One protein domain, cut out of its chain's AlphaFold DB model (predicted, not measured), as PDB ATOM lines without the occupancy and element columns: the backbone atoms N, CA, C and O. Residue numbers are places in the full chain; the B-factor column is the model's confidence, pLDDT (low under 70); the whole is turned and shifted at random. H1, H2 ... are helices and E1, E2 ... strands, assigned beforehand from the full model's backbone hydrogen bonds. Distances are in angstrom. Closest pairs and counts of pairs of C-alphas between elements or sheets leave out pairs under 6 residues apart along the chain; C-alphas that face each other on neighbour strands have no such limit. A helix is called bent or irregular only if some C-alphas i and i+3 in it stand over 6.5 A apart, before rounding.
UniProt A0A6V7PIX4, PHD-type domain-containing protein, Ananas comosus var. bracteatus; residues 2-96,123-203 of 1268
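This is residues 2 to 96 and 123 to 203 of the 1268 residues of the protein "PHD-type domain-containing protein" of Ananas comosus var. bracteatus (UniProt A0A6V7PIX4). The model is a small three-stranded sheet, E1, E3 and E2, with helix H1 along one face, and a bundle of three helices, H3, H4 and H5, that reaches away from it; the last turns of H4 meet the sheet beside edge strand E1. Much of the two long unnamed links lies on the E2 side of the sheet, the small hairpin E4 and E5 sits at the start of H3, and two ends stick out: residues 90 to 96 and residues 194 to 203 of H5. The printed part has 176 residues, with five named helices and five named strands in the order H1, E1, E2, E3, H2, E4, E5, H3, H4, H5. The larger sheet runs E1, E3, E2 and is mixed, E4 and E5 are antiparallel, and the class is mixed, helices and strands. The whole is only just compact, close to loose, with a radius of gyration of the C-alphas of 18.4 A and spans of 56 by 45 by 44 A.

H1, residues 2 to 12, begins with C-alpha 2 at (179.278, 195.781, 226.457) and is 15.6 A long. E1 is residues 17 to 20, 10.9 A, E2 residues 48 to 52, 13.8 A, and E3 residues 76 to 80, 13.2 A. H2, residues 86 to 93, measures 10.4 A. After the cut come E4, residues 124 to 127, 9.5 A, and E5, residues 130 to 133, 10.2 A. H3, residues 134 to 149, follows E5 directly, starts at C-alpha 134 at (187.121, 211.768, 219.784) and is 23.1 A long. H4, residues 155 to 167, is 20.1 A long and only just irregular: C-alphas 164 and 167 are 6.6 A apart. H5, residues 173 to 203, is the longest helix at 45.8 A and ends at C-alpha 203 at (194.317, 243.135, 253.815); it is irregular, with C-alphas 174 and 177 7.6 A apart.

H1 is on the sheet at a height over the sheet of 10.7 A, over E3 and E2. On the local plane its line and that of E3 stand at 29 degrees, only just along the strands. E1 and E3 are parallel, with N 78 and O 17 3.0 A apart, within hydrogen-bond range. E3 and E2 are an antiparallel hairpin, with N 49 and O 79 2.8 A apart, also within that range. H4 stands at the sheet's level, with a height over the sheet of 3.0 A; its closest C-alphas to E1 are those of Glu 166 and Ser 18, 5.1 A apart. H3, H4 and H5 form an up-and-down bundle, each helix running against the one before it in the chain. H3 and H4 touch at a shallow tilt of 16 degrees, opposite ways, the closest C-alphas being those of Ser 145 and Val 161, 6.9 A apart. H4 and H5 touch at a shallow tilt of 20 degrees, opposite ways, closest at the C-alphas of Leu 162 and Val 182, 6.3 A apart. H5 touches H3 with residues 174 to 188 alone, closest at the C-alphas of Val 178 and Leu 142, 6.5 A apart. In the hairpin of E4 and E5, N 127 and O 130 are 2.9 A apart, within hydrogen-bond range. The closest C-alphas of E4 and H1 are those of Lys 125 and Ile 12, 5.8 A apart. H2 touches no helix and is not on the sheet E1, E3, E2. Every O i to N i+4 pair is within hydrogen-bond range in H1 and H3, against 3 of 4 in H2, 6 of 9 in H4 and 25 of 27 in H5.

The two C-alphas farthest apart are those of Pro 96 and Ser 203, at 62.1 A. Residues 97 to 122 are not printed, and C-alphas 96 and 123 are 31.0 A apart across this cut. The links E1 to E2, 27 residues, and E2 to E3, 23 residues, are long. The mean pLDDT of the printed part is 84.2, and 13 residues are under 70, among them 94 to 96 and 126 to 130.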
ATOM      1  N   ARG A   2     180.645 195.179 226.510       81.31
ATOM      2  CA  ARG A   2     179.278 195.781 226.457       81.31
ATOM      3  C   ARG A   2     179.231 197.216 227.003       81.31
ATOM      4  O   ARG A   2     178.832 198.114 226.276       81.31
ATOM      5  N   GLU A   3     179.751 197.421 228.215       86.19
ATOM      6  CA  GLU A   3     179.857 198.737 228.870       86.19
ATOM      7  C   GLU A   3     180.530 199.802 227.985       86.19
ATOM      8  O   GLU A   3     179.986 200.889 227.821       86.19
ATOM      9  N   LYS A   4     181.673 199.473 227.356       85.06
ATOM     10  CA  LYS A   4     182.401 200.380 226.450       85.06
ATOM     11  C   LYS A   4     181.501 200.835 225.295       85.06
ATOM     12  O   LYS A   4     181.248 202.030 225.187       85.06
ATOM     13  N   ARG A   5     180.907 199.892 224.552       84.69
ATOM     14  CA  ARG A   5     179.990 200.191 223.433       84.69
ATOM     15  C   ARG A   5     178.832 201.102 223.846       84.69
ATOM     16  O   ARG A   5     178.480 202.015 223.109       84.69
ATOM     17  N   CYS A   6     178.239 200.862 225.015       87.00
ATOM     18  CA  CYS A   6     177.139 201.688 225.507       87.00
ATOM     19  C   CYS A   6     177.593 203.126 225.811       87.00
ATOM     20  O   CYS A   6     176.925 204.063 225.382       87.00
ATOM     21  N   ARG A   7     178.738 203.327 226.481       90.62
ATOM     22  CA  ARG A   7     179.299 204.673 226.731       90.62
ATOM     23  C   ARG A   7     179.653 205.408 225.431       90.62
ATOM     24  O   ARG A   7     179.344 206.589 225.288       90.62
ATOM     25  N   GLU A   8     180.225 204.694 224.464       87.06
ATOM     26  CA  GLU A   8     180.538 205.220 223.131       87.06
ATOM     27  C   GLU A   8     179.270 205.678 222.385       87.06
ATOM     28  O   GLU A   8     179.240 206.796 221.862       87.06
ATOM     29  N   GLU A   9     178.190 204.878 222.394       85.00
ATOM     30  CA  GLU A   9     176.897 205.265 221.804       85.00
ATOM     31  C   GLU A   9     176.346 206.546 222.452       85.00
ATOM     32  O   GLU A   9     175.896 207.447 221.738       85.00
ATOM     33  N   LEU A  10     176.396 206.661 223.783       88.38
ATOM     34  CA  LEU A  10     175.881 207.818 224.525       88.38
ATOM     35  C   LEU A  10     176.595 209.122 224.127       88.38
ATOM     36  O   LEU A  10     175.931 210.131 223.871       88.38
ATOM     37  N   TRP A  11     177.927 209.092 223.997       88.25
ATOM     38  CA  TRP A  11     178.705 210.260 223.570       88.25
ATOM     39  C   TRP A  11     178.439 210.647 222.109       88.25
ATOM     40  O   TRP A  11     178.252 211.834 221.811       88.25
ATOM     41  N   ILE A  12     178.344 209.662 221.204       84.44
ATOM     42  CA  ILE A  12     177.973 209.881 219.793       84.44
ATOM     43  C   ILE A  12     176.588 210.542 219.704       84.44
ATOM     44  O   ILE A  12     176.416 211.510 218.963       84.44
ATOM     45  N   ASN A  13     175.627 210.083 220.511       84.06
ATOM     46  CA  ASN A  13     174.265 210.624 220.568       84.06
ATOM     47  C   ASN A  13     174.146 211.980 221.295       84.06
ATOM     48  O   ASN A  13     173.067 212.566 221.298       84.06
ATOM     49  N   GLY A  14     175.229 212.514 221.871       83.88
ATOM     50  CA  GLY A  14     175.282 213.890 222.376       83.88
ATOM     51  C   GLY A  14     175.436 214.056 223.888       83.88
ATOM     52  O   GLY A  14     175.576 215.194 224.329       83.88
ATOM     53  N   ILE A  15     175.468 212.977 224.674       89.38
ATOM     54  CA  ILE A  15     175.712 213.068 226.122       89.38
ATOM     55  C   ILE A  15     177.205 213.324 226.351       89.38
ATOM     56  O   ILE A  15     178.035 212.442 226.140       89.38
ATOM     57  N   VAL A  16     177.551 214.555 226.733       87.00
ATOM     58  CA  VAL A  16     178.949 215.006 226.893       87.00
ATOM     59  C   VAL A  16     179.351 215.292 228.339       87.00
ATOM     60  O   VAL A  16     180.536 215.306 228.632       87.00
ATOM     61  N   LYS A  17     178.395 215.497 229.247       88.88
ATOM     62  CA  LYS A  17     178.686 215.760 230.663       88.88
ATOM     63  C   LYS A  17     178.814 214.458 231.430       88.88
ATOM     64  O   LYS A  17     178.008 213.541 231.224       88.88
ATOM     65  N   SER A  18     179.807 214.372 232.306       91.19
ATOM     66  CA  SER A  18     180.033 213.180 233.109       91.19
ATOM     67  C   SER A  18     180.755 213.444 234.421       91.19
ATOM     68  O   SER A  18     181.519 214.395 234.563       91.19
ATOM     69  N   SER A  19     180.516 212.577 235.400       89.25
ATOM     70  CA  SER A  19     181.222 212.614 236.677       89.25
ATOM     71  C   SER A  19     181.304 211.232 237.313       89.25
ATOM     72  O   SER A  19     180.492 210.345 237.036       89.25
ATOM     73  N   PHE A  20     182.239 211.069 238.245       87.88
ATOM     74  CA  PHE A  20     182.246 209.898 239.110       87.88
ATOM     75  C   PHE A  20     180.950 209.812 239.937       87.88
ATOM     76  O   PHE A  20     180.376 210.826 240.347       87.88
ATOM     77  N   MET A  21     180.489 208.587 240.188       86.88
ATOM     78  CA  MET A  21     179.494 208.290 241.218       86.88
ATOM     79  C   MET A  21     180.066 208.603 242.606       86.88
ATOM     80  O   MET A  21     181.273 208.527 242.825       86.88
ATOM     81  N   SER A  22     179.192 208.911 243.568       77.06
ATOM     82  CA  SER A  22     179.621 209.074 244.962       77.06
ATOM     83  C   SER A  22     180.251 207.773 245.495       77.06
ATOM     84  O   SER A  22     179.726 206.690 245.200       77.06
ATOM     85  N   PRO A  23     181.350 207.846 246.274       75.06
ATOM     86  CA  PRO A  23     181.920 206.679 246.940       75.06
ATOM     87  C   PRO A  23     180.882 205.981 247.829       75.06
ATOM     88  O   PRO A  23     180.135 206.644 248.548       75.06
ATOM     89  N   LYS A  24     180.843 204.645 247.775       74.31
ATOM     90  CA  LYS A  24     180.009 203.820 248.663       74.31
ATOM     91  C   LYS A  24     180.543 203.880 250.094       74.31
ATOM     92  O   LYS A  24     181.755 204.009 250.272       74.31
ATOM     93  N   SER A  25     179.679 203.742 251.102       70.75
ATOM     94  CA  SER A  25     180.164 203.624 252.488       70.75
ATOM     95  C   SER A  25     180.794 202.252 252.755       70.75
ATOM     96  O   SER A  25     181.727 202.157 253.549       70.75
ATOM     97  N   HIS A  26     180.329 201.228 252.032       71.38
ATOM     98  CA  HIS A  26     180.825 199.853 252.069       71.38
ATOM     99  C   HIS A  26     181.068 199.365 250.621       71.38
ATOM    100  O   HIS A  26     180.154 198.818 249.988       71.38
ATOM    101  N   PRO A  27     182.249 199.635 250.023       65.75
ATOM    102  CA  PRO A  27     182.545 199.306 248.622       65.75
ATOM    103  C   PRO A  27     182.557 197.800 248.312       65.75
ATOM    104  O   PRO A  27     182.449 197.419 247.150       65.75
ATOM    105  N   GLU A  28     182.661 196.944 249.327       66.44
ATOM    106  CA  GLU A  28     182.678 195.485 249.218       66.44
ATOM    107  C   GLU A  28     181.319 194.846 248.859       66.44
ATOM    108  O   GLU A  28     181.282 193.673 248.485       66.44
ATOM    109  N   PHE A  29     180.207 195.595 248.915       70.38
ATOM    110  CA  PHE A  29     178.876 195.094 248.550       70.38
ATOM    111  C   PHE A  29     178.347 195.715 247.248       70.38
ATOM    112  O   PHE A  29     178.265 196.935 247.102       70.38
ATOM    113  N   VAL A  30     177.899 194.867 246.318       70.56
ATOM    114  CA  VAL A  30     177.321 195.251 245.016       70.56
ATOM    115  C   VAL A  30     175.815 194.978 245.011       70.56
ATOM    116  O   VAL A  30     175.398 193.879 245.366       70.56
ATOM    117  N   GLY A  31     175.000 195.942 244.571       65.75
ATOM    118  CA  GLY A  31     173.541 195.780 244.478       65.75
ATOM    119  C   GLY A  31     172.806 195.976 245.806       65.75
ATOM    120  O   GLY A  31     171.810 195.306 246.067       65.75
ATOM    121  N   THR A  32     173.318 196.869 246.657       71.69
ATOM    122  CA  THR A  32     172.667 197.301 247.906       71.69
ATOM    123  C   THR A  32     171.782 198.530 247.678       71.69
ATOM    124  O   THR A  32     171.814 199.124 246.603       71.69
ATOM    125  N   GLU A  33     171.037 198.972 248.699       66.06
ATOM    126  CA  GLU A  33     170.227 200.206 248.652       66.06
ATOM    127  C   GLU A  33     171.044 201.484 248.340       66.06
ATOM    128  O   GLU A  33     170.473 202.498 247.947       66.06
ATOM    129  N   GLU A  34     172.377 201.437 248.463       73.44
ATOM    130  CA  GLU A  34     173.283 202.513 248.032       73.44
ATOM    131  C   GLU A  34     173.460 202.610 246.504       73.44
ATOM    132  O   GLU A  34     173.900 203.646 246.004       73.44
ATOM    133  N   ASP A  35     173.181 201.541 245.748       82.44
ATOM    134  CA  ASP A  35     173.294 201.552 244.288       82.44
ATOM    135  C   ASP A  35     171.959 201.987 243.661       82.44
ATOM    136  O   ASP A  35     170.937 201.326 243.869       82.44
ATOM    137  N   PRO A  36     171.921 203.069 242.857       83.94
ATOM    138  CA  PRO A  36     170.672 203.533 242.264       83.94
ATOM    139  C   PRO A  36     170.089 202.468 241.329       83.94
ATOM    140  O   PRO A  36     170.819 201.805 240.594       83.94
ATOM    141  N   THR A  37     168.765 202.306 241.317       89.50
ATOM    142  CA  THR A  37     168.088 201.374 240.403       89.50
ATOM    143  C   THR A  37     167.573 202.087 239.157       89.50
ATOM    144  O   THR A  37     167.145 203.242 239.200       89.50
ATOM    145  N   CYS A  38     167.583 201.393 238.018       92.25
ATOM    146  CA  CYS A  38     166.954 201.883 236.797       92.25
ATOM    147  C   CYS A  38     165.445 202.024 237.014       92.25
ATOM    148  O   CYS A  38     164.762 201.024 237.242       92.25
ATOM    149  N   ILE A  39     164.889 203.229 236.871       89.94
ATOM    150  CA  ILE A  39     163.452 203.449 237.095       89.94
ATOM    151  C   ILE A  39     162.564 202.610 236.152       89.94
ATOM    152  O   ILE A  39     161.435 202.291 236.525       89.94
ATOM    153  N   ILE A  40     163.093 202.183 234.997       90.56
ATOM    154  CA  ILE A  40     162.412 201.328 234.012       90.56
ATOM    155  C   ILE A  40     162.649 199.834 234.301       90.56
ATOM    156  O   ILE A  40     161.730 199.159 234.754       90.56
ATOM    157  N   CYS A  41     163.866 199.304 234.101       91.25
ATOM    158  CA  CYS A  41     164.135 197.858 234.224       91.25
ATOM    159  C   CYS A  41     164.441 197.356 235.651       91.25
ATOM    160  O   CYS A  41     164.724 196.174 235.823       91.25
ATOM    161  N   LYS A  42     164.425 198.235 236.664       88.88
ATOM    162  CA  LYS A  42     164.669 197.956 238.099       88.88
ATOM    163  C   LYS A  42     166.024 197.327 238.468       88.88
ATOM    164  O   LYS A  42     166.266 197.060 239.639       88.88
ATOM    165  N   GLN A  43     166.935 197.150 237.513       88.94
ATOM    166  CA  GLN A  43     168.305 196.687 237.759       88.94
ATOM    167  C   GLN A  43     169.122 197.724 238.548       88.94
ATOM    168  O   GLN A  43     169.010 198.923 238.281       88.94
ATOM    169  N   TYR A  44     169.975 197.258 239.466       89.50
ATOM    170  CA  TYR A  44     170.973 198.080 240.160       89.50
ATOM    171  C   TYR A  44     172.057 198.582 239.196       89.50
ATOM    172  O   TYR A  44     172.583 197.826 238.378       89.50
ATOM    173  N   LEU A  45     172.414 199.858 239.311       89.44
ATOM    174  CA  LEU A  45     173.302 200.568 238.391       89.44
ATOM    175  C   LEU A  45     174.703 200.726 238.991       89.44
ATOM    176  O   LEU A  45     175.150 201.828 239.285       89.44
ATOM    177  N   TYR A  46     175.394 199.603 239.206       87.31
ATOM    178  CA  TYR A  46     176.677 199.599 239.919       87.31
ATOM    179  C   TYR A  46     177.842 200.245 239.138       87.31
ATOM    180  O   TYR A  46     178.673 200.927 239.735       87.31
ATOM    181  N   LEU A  47     177.940 200.005 237.824       87.88
ATOM    182  CA  LEU A  47     179.053 200.509 237.002       87.88
ATOM    183  C   LEU A  47     178.817 201.936 236.501       87.88
ATOM    184  O   LEU A  47     179.766 202.721 236.417       87.88
ATOM    185  N   SER A  48     177.577 202.245 236.119       91.69
ATOM    186  CA  SER A  48     177.210 203.506 235.481       91.69
ATOM    187  C   SER A  48     175.692 203.706 235.365       91.69
ATOM    188  O   SER A  48     174.913 202.749 235.395       91.69
ATOM    189  N   ALA A  49     175.268 204.964 235.221       92.62
ATOM    190  CA  ALA A  49     173.880 205.381 235.035       92.62
ATOM    191  C   ALA A  49     173.779 206.685 234.224       92.62
ATOM    192  O   ALA A  49     174.745 207.439 234.102       92.62
ATOM    193  N   ILE A  50     172.579 206.989 233.724       93.25
ATOM    194  CA  ILE A  50     172.231 208.300 233.159       93.25
ATOM    195  C   ILE A  50     171.254 209.015 234.091       93.25
ATOM    196  O   ILE A  50     170.290 208.418 234.576       93.25
ATOM    197  N   THR A  51     171.514 210.303 234.305       92.69
ATOM    198  CA  THR A  51     170.708 211.240 235.101       92.69
ATOM    199  C   THR A  51     170.410 212.504 234.289       92.69
ATOM    200  O   THR A  51     170.943 212.693 233.194       92.69
ATOM    201  N   CYS A  52     169.528 213.373 234.784       91.44
ATOM    202  CA  CYS A  52     169.233 214.664 234.162       91.44
ATOM    203  C   CYS A  52     168.836 215.681 235.234       91.44
ATOM    204  O   CYS A  52     168.116 215.342 236.174       91.44
ATOM    205  N   SER A  53     169.242 216.943 235.077       86.19
ATOM    206  CA  SER A  53     168.944 218.007 236.047       86.19
ATOM    207  C   SER A  53     167.447 218.314 236.198       86.19
ATOM    208  O   SER A  53     167.045 218.837 237.233       86.19
ATOM    209  N   CYS A  54     166.604 217.946 235.224       87.81
ATOM    210  CA  CYS A  54     165.144 218.054 235.350       87.81
ATOM    211  C   CYS A  54     164.508 216.951 236.223       87.81
ATOM    212  O   CYS A  54     163.357 217.086 236.633       87.81
ATOM    213  N   ARG A  55     165.233 215.857 236.506       84.75
ATOM    214  CA  ARG A  55     164.790 214.734 237.350       84.75
ATOM    215  C   ARG A  55     165.964 214.204 238.199       84.75
ATOM    216  O   ARG A  55     166.392 213.064 238.013       84.75
ATOM    217  N   PRO A  56     166.496 215.003 239.146       78.06
ATOM    218  CA  PRO A  56     167.761 214.710 239.837       78.06
ATOM    219  C   PRO A  56     167.728 213.464 240.740       78.06
ATOM    220  O   PRO A  56     168.781 212.963 241.121       78.06
ATOM    221  N   ALA A  57     166.541 212.951 241.076       79.06
ATOM    222  CA  ALA A  57     166.362 211.731 241.866       79.06
ATOM    223  C   ALA A  57     166.119 210.460 241.019       79.06
ATOM    224  O   ALA A  57     165.915 209.389 241.586       79.06
ATOM    225  N   THR A  58     166.100 210.549 239.681       88.81
ATOM    226  CA  THR A  58     165.818 209.395 238.804       88.81
ATOM    227  C   THR A  58     167.031 208.984 237.984       88.81
ATOM    228  O   THR A  58     167.682 209.826 237.367       88.81
ATOM    229  N   TYR A  59     167.265 207.675 237.919       92.75
ATOM    230  CA  TYR A  59     168.379 207.058 237.210       92.75
ATOM    231  C   TYR A  59     167.855 206.031 236.196       92.75
ATOM    232  O   TYR A  59     166.852 205.353 236.441       92.75
ATOM    233  N   VAL A  60     168.553 205.877 235.071       93.38
ATOM    234  CA  VAL A  60     168.350 204.771 234.117       93.38
ATOM    235  C   VAL A  60     169.677 204.112 233.747       93.38
ATOM    236  O   VAL A  60     170.727 204.752 233.796       93.38
ATOM    237  N   CYS A  61     169.638 202.833 233.353       92.94
ATOM    238  CA  CYS A  61     170.806 202.179 232.760       92.94
ATOM    239  C   CYS A  61     171.117 202.754 231.371       92.94
ATOM    240  O   CYS A  61     170.264 203.380 230.732       92.94
ATOM    241  N   LEU A  62     172.325 202.472 230.877       91.56
ATOM    242  CA  LEU A  62     172.820 202.990 229.598       91.56
ATOM    243  C   LEU A  62     171.976 202.571 228.384       91.56
ATOM    244  O   LEU A  62     172.062 203.212 227.347       91.56
ATOM    245  N   GLU A  63     171.146 201.533 228.497       88.94
ATOM    246  CA  GLU A  63     170.273 201.053 227.414       88.94
ATOM    247  C   GLU A  63     168.905 201.765 227.406       88.94
ATOM    248  O   GLU A  63     168.288 201.914 226.356       88.94
ATOM    249  N   HIS A  64     168.459 202.295 228.552       91.81
ATOM    250  CA  HIS A  64     167.177 203.000 228.705       91.81
ATOM    251  C   HIS A  64     167.308 204.536 228.670       91.81
ATOM    252  O   HIS A  64     166.349 205.253 228.960       91.81
ATOM    253  N   TRP A  65     168.480 205.061 228.294       89.56
ATOM    254  CA  TRP A  65     168.801 206.493 228.340       89.56
ATOM    255  C   TRP A  65     167.813 207.391 227.575       89.56
ATOM    256  O   TRP A  65     167.477 208.478 228.041       89.56
ATOM    257  N   LYS A  66     167.291 206.900 226.440       88.12
ATOM    258  CA  LYS A  66     166.317 207.583 225.562       88.12
ATOM    259  C   LYS A  66     164.942 207.791 226.222       88.12
ATOM    260  O   LYS A  66     164.106 208.497 225.673       88.12
ATOM    261  N   HIS A  67     164.705 207.185 227.388       87.94
ATOM    262  CA  HIS A  67     163.424 207.193 228.100       87.94
ATOM    263  C   HIS A  67     163.497 207.848 229.493       87.94
ATOM    264  O   HIS A  67     162.532 207.788 230.254       87.94
ATOM    265  N   LEU A  68     164.620 208.492 229.840       88.00
ATOM    266  CA  LEU A  68     164.778 209.197 231.116       88.00
ATOM    267  C   LEU A  68     163.860 210.428 231.224       88.00
ATOM    268  O   LEU A  68     163.187 210.621 232.239       88.00
ATOM    269  N   CYS A  69     163.861 211.273 230.191       88.38
ATOM    270  CA  CYS A  69     163.039 212.475 230.060       88.38
ATOM    271  C   CYS A  69     163.085 213.001 228.612       88.38
ATOM    272  O   CYS A  69     163.866 212.513 227.802       88.38
ATOM    273  N   GLU A  70     162.288 214.026 228.312       87.50
ATOM    274  CA  GLU A  70     162.208 214.678 226.991       87.50
ATOM    275  C   GLU A  70     163.320 215.722 226.746       87.50
ATOM    276  O   GLU A  70     163.282 216.472 225.770       87.50
ATOM    277  N   CYS A  71     164.317 215.815 227.633       88.38
ATOM    278  CA  CYS A  71     165.438 216.726 227.429       88.38
ATOM    279  C   CYS A  71     166.357 216.251 226.297       88.38
ATOM    280  O   CYS A  71     166.534 215.057 226.055       88.38
ATOM    281  N   SER A  72     167.001 217.213 225.639       86.12
ATOM    282  CA  SER A  72     168.040 216.942 224.654       86.12
ATOM    283  C   SER A  72     169.275 216.277 225.308       86.12
ATOM    284  O   SER A  72     169.552 216.540 226.484       86.12
ATOM    285  N   PRO A  73     170.031 215.418 224.591       85.25
ATOM    286  CA  PRO A  73     171.078 214.586 225.202       85.25
ATOM    287  C   PRO A  73     172.212 215.367 225.892       85.25
ATOM    288  O   PRO A  73     172.792 214.879 226.853       85.25
ATOM    289  N   ASP A  74     172.477 216.608 225.478       82.25
ATOM    290  CA  ASP A  74     173.431 217.546 226.101       82.25
ATOM    291  C   ASP A  74     173.053 217.986 227.537       82.25
ATOM    292  O   ASP A  74     173.874 218.543 228.282       82.25
ATOM    293  N   LYS A  75     171.799 217.744 227.941       86.50
ATOM    294  CA  LYS A  75     171.274 217.991 229.294       86.50
ATOM    295  C   LYS A  75     171.271 216.734 230.164       86.50
ATOM    296  O   LYS A  75     171.117 216.852 231.379       86.50
ATOM    297  N   HIS A  76     171.450 215.557 229.567       91.94
ATOM    298  CA  HIS A  76     171.705 214.332 230.314       91.94
ATOM    299  C   HIS A  76     173.135 214.341 230.866       91.94
ATOM    300  O   HIS A  76     174.047 214.923 230.277       91.94
ATOM    301  N   HIS A  77     173.316 213.698 232.015       91.31
ATOM    302  CA  HIS A  77     174.577 213.633 232.745       91.31
ATOM    303  C   HIS A  77     174.922 212.174 233.038       91.31
ATOM    304  O   HIS A  77     174.134 211.447 233.657       91.31
ATOM    305  N   PHE A  78     176.077 211.736 232.543       93.44
ATOM    306  CA  PHE A  78     176.548 210.360 232.644       93.44
ATOM    307  C   PHE A  78     177.356 210.161 233.930       93.44
ATOM    308  O   PHE A  78     178.405 210.770 234.114       93.44
ATOM    309  N   VAL A  79     176.884 209.301 234.832       91.69
ATOM    310  CA  VAL A  79     177.601 208.992 236.077       91.69
ATOM    311  C   VAL A  79     178.196 207.592 236.015       91.69
ATOM    312  O   VAL A  79     177.526 206.652 235.590       91.69
ATOM    313  N   TYR A  80     179.451 207.441 236.432       92.00
ATOM    314  CA  TYR A  80     180.187 206.176 236.345       92.00
ATOM    315  C   TYR A  80     181.021 205.915 237.599       92.00
ATOM    316  O   TYR A  80     181.489 206.846 238.245       92.00
ATOM    317  N   ARG A  81     181.217 204.646 237.965       89.31
ATOM    318  CA  ARG A  81     182.034 204.273 239.134       89.31
ATOM    319  C   ARG A  81     183.513 204.054 238.798       89.31
ATOM    320  O   ARG A  81     184.356 204.330 239.637       89.31
ATOM    321  N   HIS A  82     183.797 203.630 237.566       88.44
ATOM    322  CA  HIS A  82     185.145 203.397 237.034       88.44
ATOM    323  C   HIS A  82     185.264 203.913 235.598       88.44
ATOM    324  O   HIS A  82     184.313 203.767 234.812       88.44
ATOM    325  N   THR A  83     186.412 204.484 235.231       90.94
ATOM    326  CA  THR A  83     186.761 204.778 233.830       90.94
ATOM    327  C   THR A  83     186.916 203.487 233.014       90.94
ATOM    328  O   THR A  83     187.030 202.388 233.560       90.94
ATOM    329  N   LEU A  84     186.905 203.585 231.681       88.38
ATOM    330  CA  LEU A  84     187.189 202.426 230.827       88.38
ATOM    331  C   LEU A  84     188.671 202.008 230.860       88.38
ATOM    332  O   LEU A  84     188.965 200.888 230.453       88.38
ATOM    333  N   ALA A  85     189.567 202.870 231.356       86.19
ATOM    334  CA  ALA A  85     190.961 202.543 231.658       86.19
ATOM    335  C   ALA A  85     191.031 201.574 232.850       86.19
ATOM    336  O   ALA A  85     191.393 200.415 232.671       86.19
ATOM    337  N   GLU A  86     190.509 201.981 234.014       87.75
ATOM    338  CA  GLU A  86     190.413 201.128 235.216       87.75
ATOM    339  C   GLU A  86     189.726 199.779 234.935       87.75
ATOM    340  O   GLU A  86     190.168 198.729 235.397       87.75
ATOM    341  N   LEU A  87     188.637 199.784 234.155       84.88
ATOM    342  CA  LEU A  87     187.927 198.557 233.772       84.88
ATOM    343  C   LEU A  87     188.712 197.683 232.777       84.88
ATOM    344  O   LEU A  87     188.405 196.497 232.650       84.88
ATOM    345  N   GLY A  88     189.694 198.243 232.070       81.62
ATOM    346  CA  GLY A  88     190.681 197.504 231.285       81.62
ATOM    347  C   GLY A  88     191.739 196.867 232.184       81.62
ATOM    348  O   GLY A  88     191.922 195.649 232.136       81.62
ATOM    349  N   ASP A  89     192.361 197.661 233.059       83.31
ATOM    350  CA  ASP A  89     193.370 197.207 234.026       83.31
ATOM    351  C   ASP A  89     192.853 196.057 234.902       83.31
ATOM    352  O   ASP A  89     193.500 195.016 235.017       83.31
ATOM    353  N   LEU A  90     191.637 196.183 235.446       81.56
ATOM    354  CA  LEU A  90     190.991 195.138 236.251       81.56
ATOM    355  C   LEU A  90     190.766 193.825 235.475       81.56
ATOM    356  O   LEU A  90     190.809 192.747 236.064       81.56
ATOM    357  N   VAL A  91     190.552 193.883 234.155       76.81
ATOM    358  CA  VAL A  91     190.417 192.683 233.304       76.81
ATOM    359  C   VAL A  91     191.784 192.074 232.972       76.81
ATOM    360  O   VAL A  91     191.915 190.847 232.935       76.81
ATOM    361  N   HIS A  92     192.816 192.900 232.790       72.81
ATOM    362  CA  HIS A  92     194.191 192.426 232.625       72.81
ATOM    363  C   HIS A  92     194.724 191.755 233.902       72.81
ATOM    364  O   HIS A  92     195.282 190.663 233.814       72.81
ATOM    365  N   LEU A  93     194.472 192.335 235.080       71.06
ATOM    366  CA  LEU A  93     194.841 191.771 236.387       71.06
ATOM    367  C   LEU A  93     194.177 190.411 236.671       71.06
ATOM    368  O   LEU A  93     194.776 189.559 237.324       71.06
ATOM    369  N   CYS A  94     192.966 190.179 236.158       62.47
ATOM    370  CA  CYS A  94     192.237 188.914 236.313       62.47
ATOM    371  C   CYS A  94     192.617 187.825 235.286       62.47
ATOM    372  O   CYS A  94     192.038 186.739 235.311       62.47
ATOM    373  N   SER A  95     193.550 188.089 234.364       50.56
ATOM    374  CA  SER A  95     193.942 187.138 233.314       50.56
ATOM    375  C   SER A  95     195.134 186.270 233.762       50.56
ATOM    376  O   SER A  95     196.220 186.812 233.965       50.56
ATOM    377  N   PRO A  96     194.997 184.934 233.901       47.09
ATOM    378  CA  PRO A  96     196.031 184.094 234.509       47.09
ATOM    379  C   PRO A  96     197.237 183.858 233.584       47.09
ATOM    380  O   PRO A  96     197.302 182.876 232.846       47.09
ATOM    381  N   MET A 123     185.721 206.585 216.922       66.25
ATOM    382  CA  MET A 123     184.616 207.354 217.496       66.25
ATOM    383  C   MET A 123     184.511 208.702 216.781       66.25
ATOM    384  O   MET A 123     185.223 209.651 217.109       66.25
ATOM    385  N   ILE A 124     183.637 208.764 215.778       71.94
ATOM    386  CA  ILE A 124     183.450 209.925 214.910       71.94
ATOM    387  C   ILE A 124     182.073 210.535 215.162       71.94
ATOM    388  O   ILE A 124     181.049 209.854 215.095       71.94
ATOM    389  N   LYS A 125     182.047 211.848 215.396       71.62
ATOM    390  CA  LYS A 125     180.822 212.623 215.614       71.62
ATOM    391  C   LYS A 125     180.608 213.590 214.454       71.62
ATOM    392  O   LYS A 125     181.538 214.270 214.023       71.62
ATOM    393  N   LYS A 126     179.377 213.655 213.938       64.69
ATOM    394  CA  LYS A 126     178.979 214.679 212.960       64.69
ATOM    395  C   LYS A 126     178.723 215.994 213.694       64.69
ATOM    396  O   LYS A 126     177.885 216.050 214.589       64.69
ATOM    397  N   VAL A 127     179.430 217.039 213.287       67.25
ATOM    398  CA  VAL A 127     179.330 218.406 213.815       67.25
ATOM    399  C   VAL A 127     178.935 219.337 212.661       67.25
ATOM    400  O   VAL A 127     179.106 218.992 211.489       67.25
ATOM    401  N   LYS A 128     178.382 220.520 212.953       53.22
ATOM    402  CA  LYS A 128     178.110 221.543 211.928       53.22
ATOM    403  C   LYS A 128     179.434 222.026 211.313       53.22
ATOM    404  O   LYS A 128     180.069 222.915 211.862       53.22
ATOM    405  N   GLY A 129     179.835 221.415 210.198       60.66
ATOM    406  CA  GLY A 129     181.092 221.695 209.496       60.66
ATOM    407  C   GLY A 129     181.889 220.449 209.090       60.66
ATOM    408  O   GLY A 129     182.739 220.554 208.215       60.66
ATOM    409  N   GLY A 130     181.608 219.266 209.654       68.56
ATOM    410  CA  GLY A 130     182.324 218.043 209.276       68.56
ATOM    411  C   GLY A 130     182.157 216.865 210.237       68.56
ATOM    412  O   GLY A 130     181.243 216.816 211.061       68.56
ATOM    413  N   THR A 131     183.062 215.899 210.114       72.50
ATOM    414  CA  THR A 131     183.221 214.750 211.012       72.50
ATOM    415  C   THR A 131     184.535 214.879 211.768       72.50
ATOM    416  O   THR A 131     185.579 214.940 211.125       72.50
ATOM    417  N   ILE A 132     184.486 214.886 213.101       77.62
ATOM    418  CA  ILE A 132     185.675 214.964 213.965       77.62
ATOM    419  C   ILE A 132     185.808 213.687 214.802       77.62
ATOM    420  O   ILE A 132     184.791 213.076 215.160       77.62
ATOM    421  N   SER A 133     187.043 213.269 215.090       81.44
ATOM    422  CA  SER A 133     187.301 212.142 215.991       81.44
ATOM    423  C   SER A 133     187.249 212.569 217.461       81.44
ATOM    424  O   SER A 133     187.458 213.730 217.816       81.44
ATOM    425  N   TYR A 134     187.018 211.595 218.336       83.38
ATOM    426  CA  TYR A 134     187.121 211.768 219.784       83.38
ATOM    427  C   TYR A 134     188.535 212.178 220.243       83.38
ATOM    428  O   TYR A 134     188.665 212.943 221.193       83.38
ATOM    429  N   THR A 135     189.586 211.729 219.541       81.56
ATOM    430  CA  THR A 135     190.984 212.078 219.856       81.56
ATOM    431  C   THR A 135     191.338 213.513 219.475       81.56
ATOM    432  O   THR A 135     191.933 214.208 220.288       81.56
ATOM    433  N   GLN A 136     190.901 214.006 218.310       83.44
ATOM    434  CA  GLN A 136     191.159 215.396 217.906       83.44
ATOM    435  C   GLN A 136     190.502 216.392 218.866       83.44
ATOM    436  O   GLN A 136     191.135 217.356 219.276       83.44
ATOM    437  N   LEU A 137     189.272 216.115 219.317       85.69
ATOM    438  CA  LEU A 137     188.613 216.939 220.338       85.69
ATOM    439  C   LEU A 137     189.390 216.975 221.667       85.69
ATOM    440  O   LEU A 137     189.373 217.997 222.352       85.69
ATOM    441  N   ALA A 138     190.072 215.885 222.031       86.94
ATOM    442  CA  ALA A 138     190.926 215.833 223.215       86.94
ATOM    443  C   ALA A 138     192.244 216.603 223.014       86.94
ATOM    444  O   ALA A 138     192.673 217.319 223.914       86.94
ATOM    445  N   GLU A 139     192.859 216.506 221.833       87.62
ATOM    446  CA  GLU A 139     194.073 217.242 221.441       87.62
ATOM    447  C   GLU A 139     193.830 218.766 221.375       87.62
ATOM    448  O   GLU A 139     194.626 219.548 221.908       87.62
ATOM    449  N   ASP A 140     192.688 219.192 220.824       87.38
ATOM    450  CA  ASP A 140     192.223 220.586 220.823       87.38
ATOM    451  C   ASP A 140     191.994 221.097 222.259       87.38
ATOM    452  O   ASP A 140     192.471 222.173 222.640       87.38
ATOM    453  N   TRP A 141     191.301 220.309 223.095       93.00
ATOM    454  CA  TRP A 141     191.043 220.651 224.498       93.00
ATOM    455  C   TRP A 141     192.338 220.730 225.324       93.00
ATOM    456  O   TRP A 141     192.495 221.645 226.138       93.00
ATOM    457  N   LEU A 142     193.297 219.825 225.095       89.88
ATOM    458  CA  LEU A 142     194.616 219.842 225.739       89.88
ATOM    459  C   LEU A 142     195.387 221.110 225.378       89.88
ATOM    460  O   LEU A 142     195.918 221.782 226.264       89.88
ATOM    461  N   SER A 143     195.399 221.473 224.095       89.06
ATOM    462  CA  SER A 143     196.073 222.674 223.590       89.06
ATOM    463  C   SER A 143     195.490 223.953 224.210       89.06
ATOM    464  O   SER A 143     196.232 224.813 224.689       89.06
ATOM    465  N   ASN A 144     194.159 224.045 224.300       89.81
ATOM    466  CA  ASN A 144     193.471 225.135 224.995       89.81
ATOM    467  C   ASN A 144     193.778 225.159 226.510       89.81
ATOM    468  O   ASN A 144     193.934 226.229 227.097       89.81
ATOM    469  N   SER A 145     193.911 223.989 227.139       89.38
ATOM    470  CA  SER A 145     194.203 223.853 228.573       89.38
ATOM    471  C   SER A 145     195.607 224.331 228.947       89.38
ATOM    472  O   SER A 145     195.753 225.086 229.910       89.38
ATOM    473  N   TYR A 146     196.633 223.975 228.162       86.75
ATOM    474  CA  TYR A 146     197.982 224.532 228.333       86.75
ATOM    475  C   TYR A 146     197.959 226.066 228.241       86.75
ATOM    476  O   TYR A 146     198.481 226.750 229.121       86.75
ATOM    477  N   HIS A 147     197.239 226.613 227.260       86.38
ATOM    478  CA  HIS A 147     197.113 228.058 227.057       86.38
ATOM    479  C   HIS A 147     196.296 228.800 228.147       86.38
ATOM    480  O   HIS A 147     196.234 230.034 228.158       86.38
ATOM    481  N   ILE A 148     195.664 228.077 229.081       87.00
ATOM    482  CA  ILE A 148     195.011 228.628 230.284       87.00
ATOM    483  C   ILE A 148     195.935 228.600 231.512       87.00
ATOM    484  O   ILE A 148     195.811 229.473 232.374       87.00
ATOM    485  N   LEU A 149     196.892 227.669 231.582       84.31
ATOM    486  CA  LEU A 149     197.942 227.668 232.613       84.31
ATOM    487  C   LEU A 149     198.902 228.860 232.446       84.31
ATOM    488  O   LEU A 149     199.316 229.459 233.438       84.31
ATOM    489  N   GLU A 150     199.179 229.246 231.196       82.62
ATOM    490  CA  GLU A 150     200.003 230.407 230.810       82.62
ATOM    491  C   GLU A 150     199.336 231.775 231.056       82.62
ATOM    492  O   GLU A 150     199.998 232.813 230.993       82.62
ATOM    493  N   LYS A 151     198.017 231.812 231.281       84.00
ATOM    494  CA  LYS A 151     197.256 233.062 231.436       84.00
ATOM    495  C   LYS A 151     197.059 233.435 232.906       84.00
ATOM    496  O   LYS A 151     196.962 232.546 233.751       84.00
ATOM    497  N   PRO A 152     196.920 234.742 233.222       82.12
ATOM    498  CA  PRO A 152     196.572 235.196 234.564       82.12
ATOM    499  C   PRO A 152     195.346 234.459 235.113       82.12
ATOM    500  O   PRO A 152     194.314 234.392 234.439       82.12
ATOM    501  N   PHE A 153     195.456 233.907 236.325       87.31
ATOM    502  CA  PHE A 153     194.446 232.999 236.866       87.31
ATOM    503  C   PHE A 153     193.033 233.613 236.874       87.31
ATOM    504  O   PHE A 153     192.782 234.678 237.452       87.31
ATOM    505  N   SER A 154     192.090 232.892 236.268       86.81
ATOM    506  CA  SER A 154     190.672 233.239 236.222       86.81
ATOM    507  C   SER A 154     189.839 232.003 236.533       86.81
ATOM    508  O   SER A 154     189.720 231.097 235.709       86.81
ATOM    509  N   ASP A 155     189.237 231.982 237.721       84.31
ATOM    510  CA  ASP A 155     188.413 230.869 238.200       84.31
ATOM    511  C   ASP A 155     187.286 230.499 237.214       84.31
ATOM    512  O   ASP A 155     187.036 229.324 236.966       84.31
ATOM    513  N   ALA A 156     186.673 231.488 236.556       85.00
ATOM    514  CA  ALA A 156     185.653 231.258 235.532       85.00
ATOM    515  C   ALA A 156     186.195 230.538 234.280       85.00
ATOM    516  O   ALA A 156     185.484 229.727 233.687       85.00
ATOM    517  N   ALA A 157     187.445 230.800 233.880       85.44
ATOM    518  CA  ALA A 157     188.077 230.126 232.744       85.44
ATOM    519  C   ALA A 157     188.430 228.667 233.081       85.44
ATOM    520  O   ALA A 157     188.089 227.760 232.320       85.44
ATOM    521  N   TYR A 158     189.018 228.433 234.260       89.62
ATOM    522  CA  TYR A 158     189.342 227.091 234.755       89.62
ATOM    523  C   TYR A 158     188.063 226.253 234.925       89.62
ATOM    524  O   TYR A 158     187.967 225.160 234.375       89.62
ATOM    525  N   ASN A 159     187.021 226.806 235.558       87.00
ATOM    526  CA  ASN A 159     185.712 226.157 235.707       87.00
ATOM    527  C   ASN A 159     184.953 225.922 234.387       87.00
ATOM    528  O   ASN A 159     183.966 225.187 234.394       87.00
ATOM    529  N   THR A 160     185.349 226.564 233.283       87.69
ATOM    530  CA  THR A 160     184.787 226.294 231.949       87.69
ATOM    531  C   THR A 160     185.502 225.092 231.338       87.69
ATOM    532  O   THR A 160     184.871 224.073 231.076       87.69
ATOM    533  N   VAL A 161     186.833 225.141 231.241       89.19
ATOM    534  CA  VAL A 161     187.620 224.073 230.605       89.19
ATOM    535  C   VAL A 161     187.608 222.763 231.399       89.19
ATOM    536  O   VAL A 161     187.574 221.698 230.789       89.19
ATOM    537  N   LEU A 162     187.506 222.805 232.733       89.44
ATOM    538  CA  LEU A 162     187.267 221.611 233.556       89.44
ATOM    539  C   LEU A 162     185.907 220.940 233.272       89.44
ATOM    540  O   LEU A 162     185.813 219.721 233.375       89.44
ATOM    541  N   LYS A 163     184.870 221.696 232.871       86.81
ATOM    542  CA  LYS A 163     183.572 221.132 232.440       86.81
ATOM    543  C   LYS A 163     183.632 220.590 231.019       86.81
ATOM    544  O   LYS A 163     183.096 219.521 230.750       86.81
ATOM    545  N   ASP A 164     184.324 221.288 230.118       87.56
ATOM    546  CA  ASP A 164     184.548 220.801 228.751       87.56
ATOM    547  C   ASP A 164     185.338 219.477 228.740       87.56
ATOM    548  O   ASP A 164     185.185 218.669 227.820       87.56
ATOM    549  N   ALA A 165     186.134 219.230 229.787       90.44
ATOM    550  CA  ALA A 165     186.894 218.002 229.981       90.44
ATOM    551  C   ALA A 165     186.028 216.771 230.297       90.44
ATOM    552  O   ALA A 165     186.434 215.644 230.002       90.44
ATOM    553  N   GLU A 166     184.841 216.964 230.889       90.19
ATOM    554  CA  GLU A 166     183.970 215.881 231.373       90.19
ATOM    555  C   GLU A 166     183.642 214.844 230.287       90.19
ATOM    556  O   GLU A 166     183.415 213.672 230.591       90.19
ATOM    557  N   GLN A 167     183.666 215.239 229.012       87.38
ATOM    558  CA  GLN A 167     183.378 214.349 227.887       87.38
ATOM    559  C   GLN A 167     184.471 213.304 227.612       87.38
ATOM    560  O   GLN A 167     184.196 212.338 226.896       87.38
ATOM    561  N   PHE A 168     185.674 213.477 228.167       90.31
ATOM    562  CA  PHE A 168     186.846 212.616 227.953       90.31
ATOM    563  C   PHE A 168     187.149 211.692 229.142       90.31
ATOM    564  O   PHE A 168     187.619 210.569 228.959       90.31
ATOM    565  N   LEU A 169     186.871 212.150 230.370       89.06
ATOM    566  CA  LEU A 169     187.387 211.542 231.606       89.06
ATOM    567  C   LEU A 169     187.034 210.058 231.786       89.06
ATOM    568  O   LEU A 169     187.838 209.308 232.334       89.06
ATOM    569  N   TRP A 170     185.866 209.627 231.307       89.19
ATOM    570  CA  TRP A 170     185.334 208.271 231.479       89.19
ATOM    571  C   TRP A 170     185.944 207.199 230.563       89.19
ATOM    572  O   TRP A 170     185.669 206.010 230.774       89.19
ATOM    573  N   ALA A 171     186.696 207.588 229.530       88.31
ATOM    574  CA  ALA A 171     187.166 206.690 228.476       88.31
ATOM    575  C   ALA A 171     188.416 205.879 228.870       88.31
ATOM    576  O   ALA A 171     188.832 205.875 230.030       88.31
ATOM    577  N   ASP A 172     188.978 205.127 227.919       85.88
ATOM    578  CA  ASP A 172     190.171 204.300 228.136       85.88
ATOM    579  C   ASP A 172     191.470 205.125 228.129       85.88
ATOM    580  O   ASP A 172     191.429 206.358 228.157       85.88
ATOM    581  N   HIS A 173     192.626 204.457 228.157       84.69
ATOM    582  CA  HIS A 173     193.950 205.085 228.270       84.69
ATOM    583  C   HIS A 173     194.267 206.119 227.180       84.69
ATOM    584  O   HIS A 173     195.116 206.982 227.384       84.69
ATOM    585  N   SER A 174     193.540 206.116 226.055       82.06
ATOM    586  CA  SER A 174     193.631 207.190 225.054       82.06
ATOM    587  C   SER A 174     193.338 208.592 225.618       82.06
ATOM    588  O   SER A 174     193.793 209.577 225.043       82.06
ATOM    589  N   MET A 175     192.632 208.689 226.755       89.56
ATOM    590  CA  MET A 175     192.302 209.946 227.442       89.56
ATOM    591  C   MET A 175     193.095 210.189 228.742       89.56
ATOM    592  O   MET A 175     192.781 211.132 229.473       89.56
ATOM    593  N   ASP A 176     194.140 209.405 229.044       87.06
ATOM    594  CA  ASP A 176     195.002 209.666 230.215       87.06
ATOM    595  C   ASP A 176     195.651 211.068 230.202       87.06
ATOM    596  O   ASP A 176     195.574 211.749 231.227       87.06
ATOM    597  N   PRO A 177     196.158 211.603 229.067       90.62
ATOM    598  CA  PRO A 177     196.678 212.973 229.022       90.62
ATOM    599  C   PRO A 177     195.648 214.043 229.423       90.62
ATOM    600  O   PRO A 177     196.012 215.062 230.014       90.62
ATOM    601  N   VAL A 178     194.356 213.810 229.146       89.50
ATOM    602  CA  VAL A 178     193.263 214.706 229.559       89.50
ATOM    603  C   VAL A 178     193.023 214.619 231.064       89.50
ATOM    604  O   VAL A 178     192.888 215.656 231.714       89.50
ATOM    605  N   ARG A 179     193.031 213.409 231.641       91.56
ATOM    606  CA  ARG A 179     192.925 213.203 233.097       91.56
ATOM    607  C   ARG A 179     194.072 213.897 233.843       91.56
ATOM    608  O   ARG A 179     193.816 214.642 234.789       91.56
ATOM    609  N   ASP A 180     195.305 213.749 233.365       89.62
ATOM    610  CA  ASP A 180     196.485 214.417 233.931       89.62
ATOM    611  C   ASP A 180     196.397 215.948 233.863       89.62
ATOM    612  O   ASP A 180     196.753 216.643 234.818       89.62
ATOM    613  N   MET A 181     195.911 216.496 232.747       91.69
ATOM    614  CA  MET A 181     195.722 217.940 232.596       91.69
ATOM    615  C   MET A 181     194.594 218.474 233.494       91.69
ATOM    616  O   MET A 181     194.759 219.520 234.119       91.69
ATOM    617  N   VAL A 182     193.482 217.745 233.636       89.12
ATOM    618  CA  VAL A 182     192.407 218.092 234.584       89.12
ATOM    619  C   VAL A 182     192.921 218.131 236.022       89.12
ATOM    620  O   VAL A 182     192.590 219.067 236.754       89.12
ATOM    621  N   ASN A 183     193.774 217.183 236.418       88.56
ATOM    622  CA  ASN A 183     194.411 217.198 237.735       88.56
ATOM    623  C   ASN A 183     195.278 218.458 237.922       88.56
ATOM    624  O   ASN A 183     195.067 219.198 238.884       88.56
ATOM    625  N   LYS A 184     196.162 218.772 236.961       88.00
ATOM    626  CA  LYS A 184     197.019 219.977 236.987       88.00
ATOM    627  C   LYS A 184     196.212 221.278 237.078       88.00
ATOM    628  O   LYS A 184     196.480 222.102 237.950       88.00
ATOM    629  N   LEU A 185     195.188 221.445 236.234       87.81
ATOM    630  CA  LEU A 185     194.276 222.597 236.274       87.81
ATOM    631  C   LEU A 185     193.569 222.719 237.634       87.81
ATOM    632  O   LEU A 185     193.457 223.816 238.181       87.81
ATOM    633  N   THR A 186     193.122 221.596 238.199       86.56
ATOM    634  CA  THR A 186     192.414 221.553 239.487       86.56
ATOM    635  C   THR A 186     193.330 221.921 240.661       86.56
ATOM    636  O   THR A 186     192.902 222.610 241.590       86.56
ATOM    637  N   GLU A 187     194.590 221.483 240.655       88.25
ATOM    638  CA  GLU A 187     195.579 221.861 241.674       88.25
ATOM    639  C   GLU A 187     195.978 223.335 241.561       88.25
ATOM    640  O   GLU A 187     195.975 224.049 242.567       88.25
ATOM    641  N   ALA A 188     196.210 223.820 240.340       87.12
ATOM    642  CA  ALA A 188     196.499 225.222 240.063       87.12
ATOM    643  C   ALA A 188     195.369 226.162 240.521       87.12
ATOM    644  O   ALA A 188     195.625 227.158 241.203       87.12
ATOM    645  N   GLN A 189     194.112 225.807 240.236       87.75
ATOM    646  CA  GLN A 189     192.928 226.536 240.698       87.75
ATOM    647  C   GLN A 189     192.861 226.604 242.233       87.75
ATOM    648  O   GLN A 189     192.701 227.688 242.802       87.75
ATOM    649  N   LYS A 190     193.032 225.467 242.925       87.38
ATOM    650  CA  LYS A 190     193.048 225.406 244.401       87.38
ATOM    651  C   LYS A 190     194.158 226.275 244.997       87.38
ATOM    652  O   LYS A 190     193.919 226.983 245.976       87.38
ATOM    653  N   TRP A 191     195.356 226.229 244.414       89.69
ATOM    654  CA  TRP A 191     196.512 226.999 244.865       89.69
ATOM    655  C   TRP A 191     196.282 228.511 244.720       89.69
ATOM    656  O   TRP A 191     196.388 229.232 245.714       89.69
ATOM    657  N   ALA A 192     195.859 228.991 243.546       86.00
ATOM    658  CA  ALA A 192     195.621 230.420 243.320       86.00
ATOM    659  C   ALA A 192     194.484 230.977 244.203       86.00
ATOM    660  O   ALA A 192     194.597 232.073 244.759       86.00
ATOM    661  N   ILE A 193     193.423 230.192 244.441       86.44
ATOM    662  CA  ILE A 193     192.367 230.542 245.407       86.44
ATOM    663  C   ILE A 193     192.927 230.629 246.843       86.44
ATOM    664  O   ILE A 193     192.568 231.555 247.578       86.44
ATOM    665  N   LYS A 194     193.835 229.728 247.260       85.88
ATOM    666  CA  LYS A 194     194.506 229.786 248.581       85.88
ATOM    667  C   LYS A 194     195.447 231.003 248.695       85.88
ATOM    668  O   LYS A 194     195.490 231.615 249.763       85.88
ATOM    669  N   VAL A 195     196.113 231.430 247.614       86.00
ATOM    670  CA  VAL A 195     196.890 232.692 247.569       86.00
ATOM    671  C   VAL A 195     195.980 233.914 247.751       86.00
ATOM    672  O   VAL A 195     196.172 234.677 248.702       86.00
ATOM    673  N   ARG A 196     194.949 234.085 246.908       86.12
ATOM    674  CA  ARG A 196     194.046 235.256 246.972       86.12
ATOM    675  C   ARG A 196     193.290 235.351 248.297       86.12
ATOM    676  O   ARG A 196     193.174 236.435 248.863       86.12
ATOM    677  N   SER A 197     192.817 234.226 248.839       83.88
ATOM    678  CA  SER A 197     192.136 234.215 250.144       83.88
ATOM    679  C   SER A 197     193.080 234.530 251.311       83.88
ATOM    680  O   SER A 197     192.677 235.236 252.235       83.88
ATOM    681  N   SER A 198     194.350 234.114 251.251       83.69
ATOM    682  CA  SER A 198     195.362 234.506 252.245       83.69
ATOM    683  C   SER A 198     195.644 236.012 252.204       83.69
ATOM    684  O   SER A 198     195.691 236.661 253.248       83.69
ATOM    685  N   LEU A 199     195.761 236.591 251.006       83.69
ATOM    686  CA  LEU A 199     195.945 238.033 250.828       83.69
ATOM    687  C   LEU A 199     194.726 238.850 251.264       83.69
ATOM    688  O   LEU A 199     194.907 239.846 251.958       83.69
ATOM    689  N   SER A 200     193.509 238.398 250.948       80.81
ATOM    690  CA  SER A 200     192.255 239.001 251.421       80.81
ATOM    691  C   SER A 200     192.220 239.093 252.953       80.81
ATOM    692  O   SER A 200     191.986 240.171 253.504       80.81
ATOM    693  N   ILE A 201     192.567 238.001 253.645       80.00
ATOM    694  CA  ILE A 201     192.665 237.978 255.110       80.00
ATOM    695  C   ILE A 201     193.731 238.969 255.606       80.00
ATOM    696  O   ILE A 201     193.490 239.697 256.571       80.00
ATOM    697  N   ILE A 202     194.903 239.039 254.967       81.12
ATOM    698  CA  ILE A 202     195.961 239.988 255.352       81.12
ATOM    699  C   ILE A 202     195.493 241.442 255.167       81.12
ATOM    700  O   ILE A 202     195.664 242.246 256.085       81.12
ATOM    701  N   SER A 203     194.844 241.783 254.047       76.75
ATOM    702  CA  SER A 203     194.317 243.135 253.815       76.75
ATOM    703  C   SER A 203     193.235 243.536 254.820       76.75
ATOM    704  O   SER A 203     193.270 244.666 255.312       76.75
TER     705      SER A 203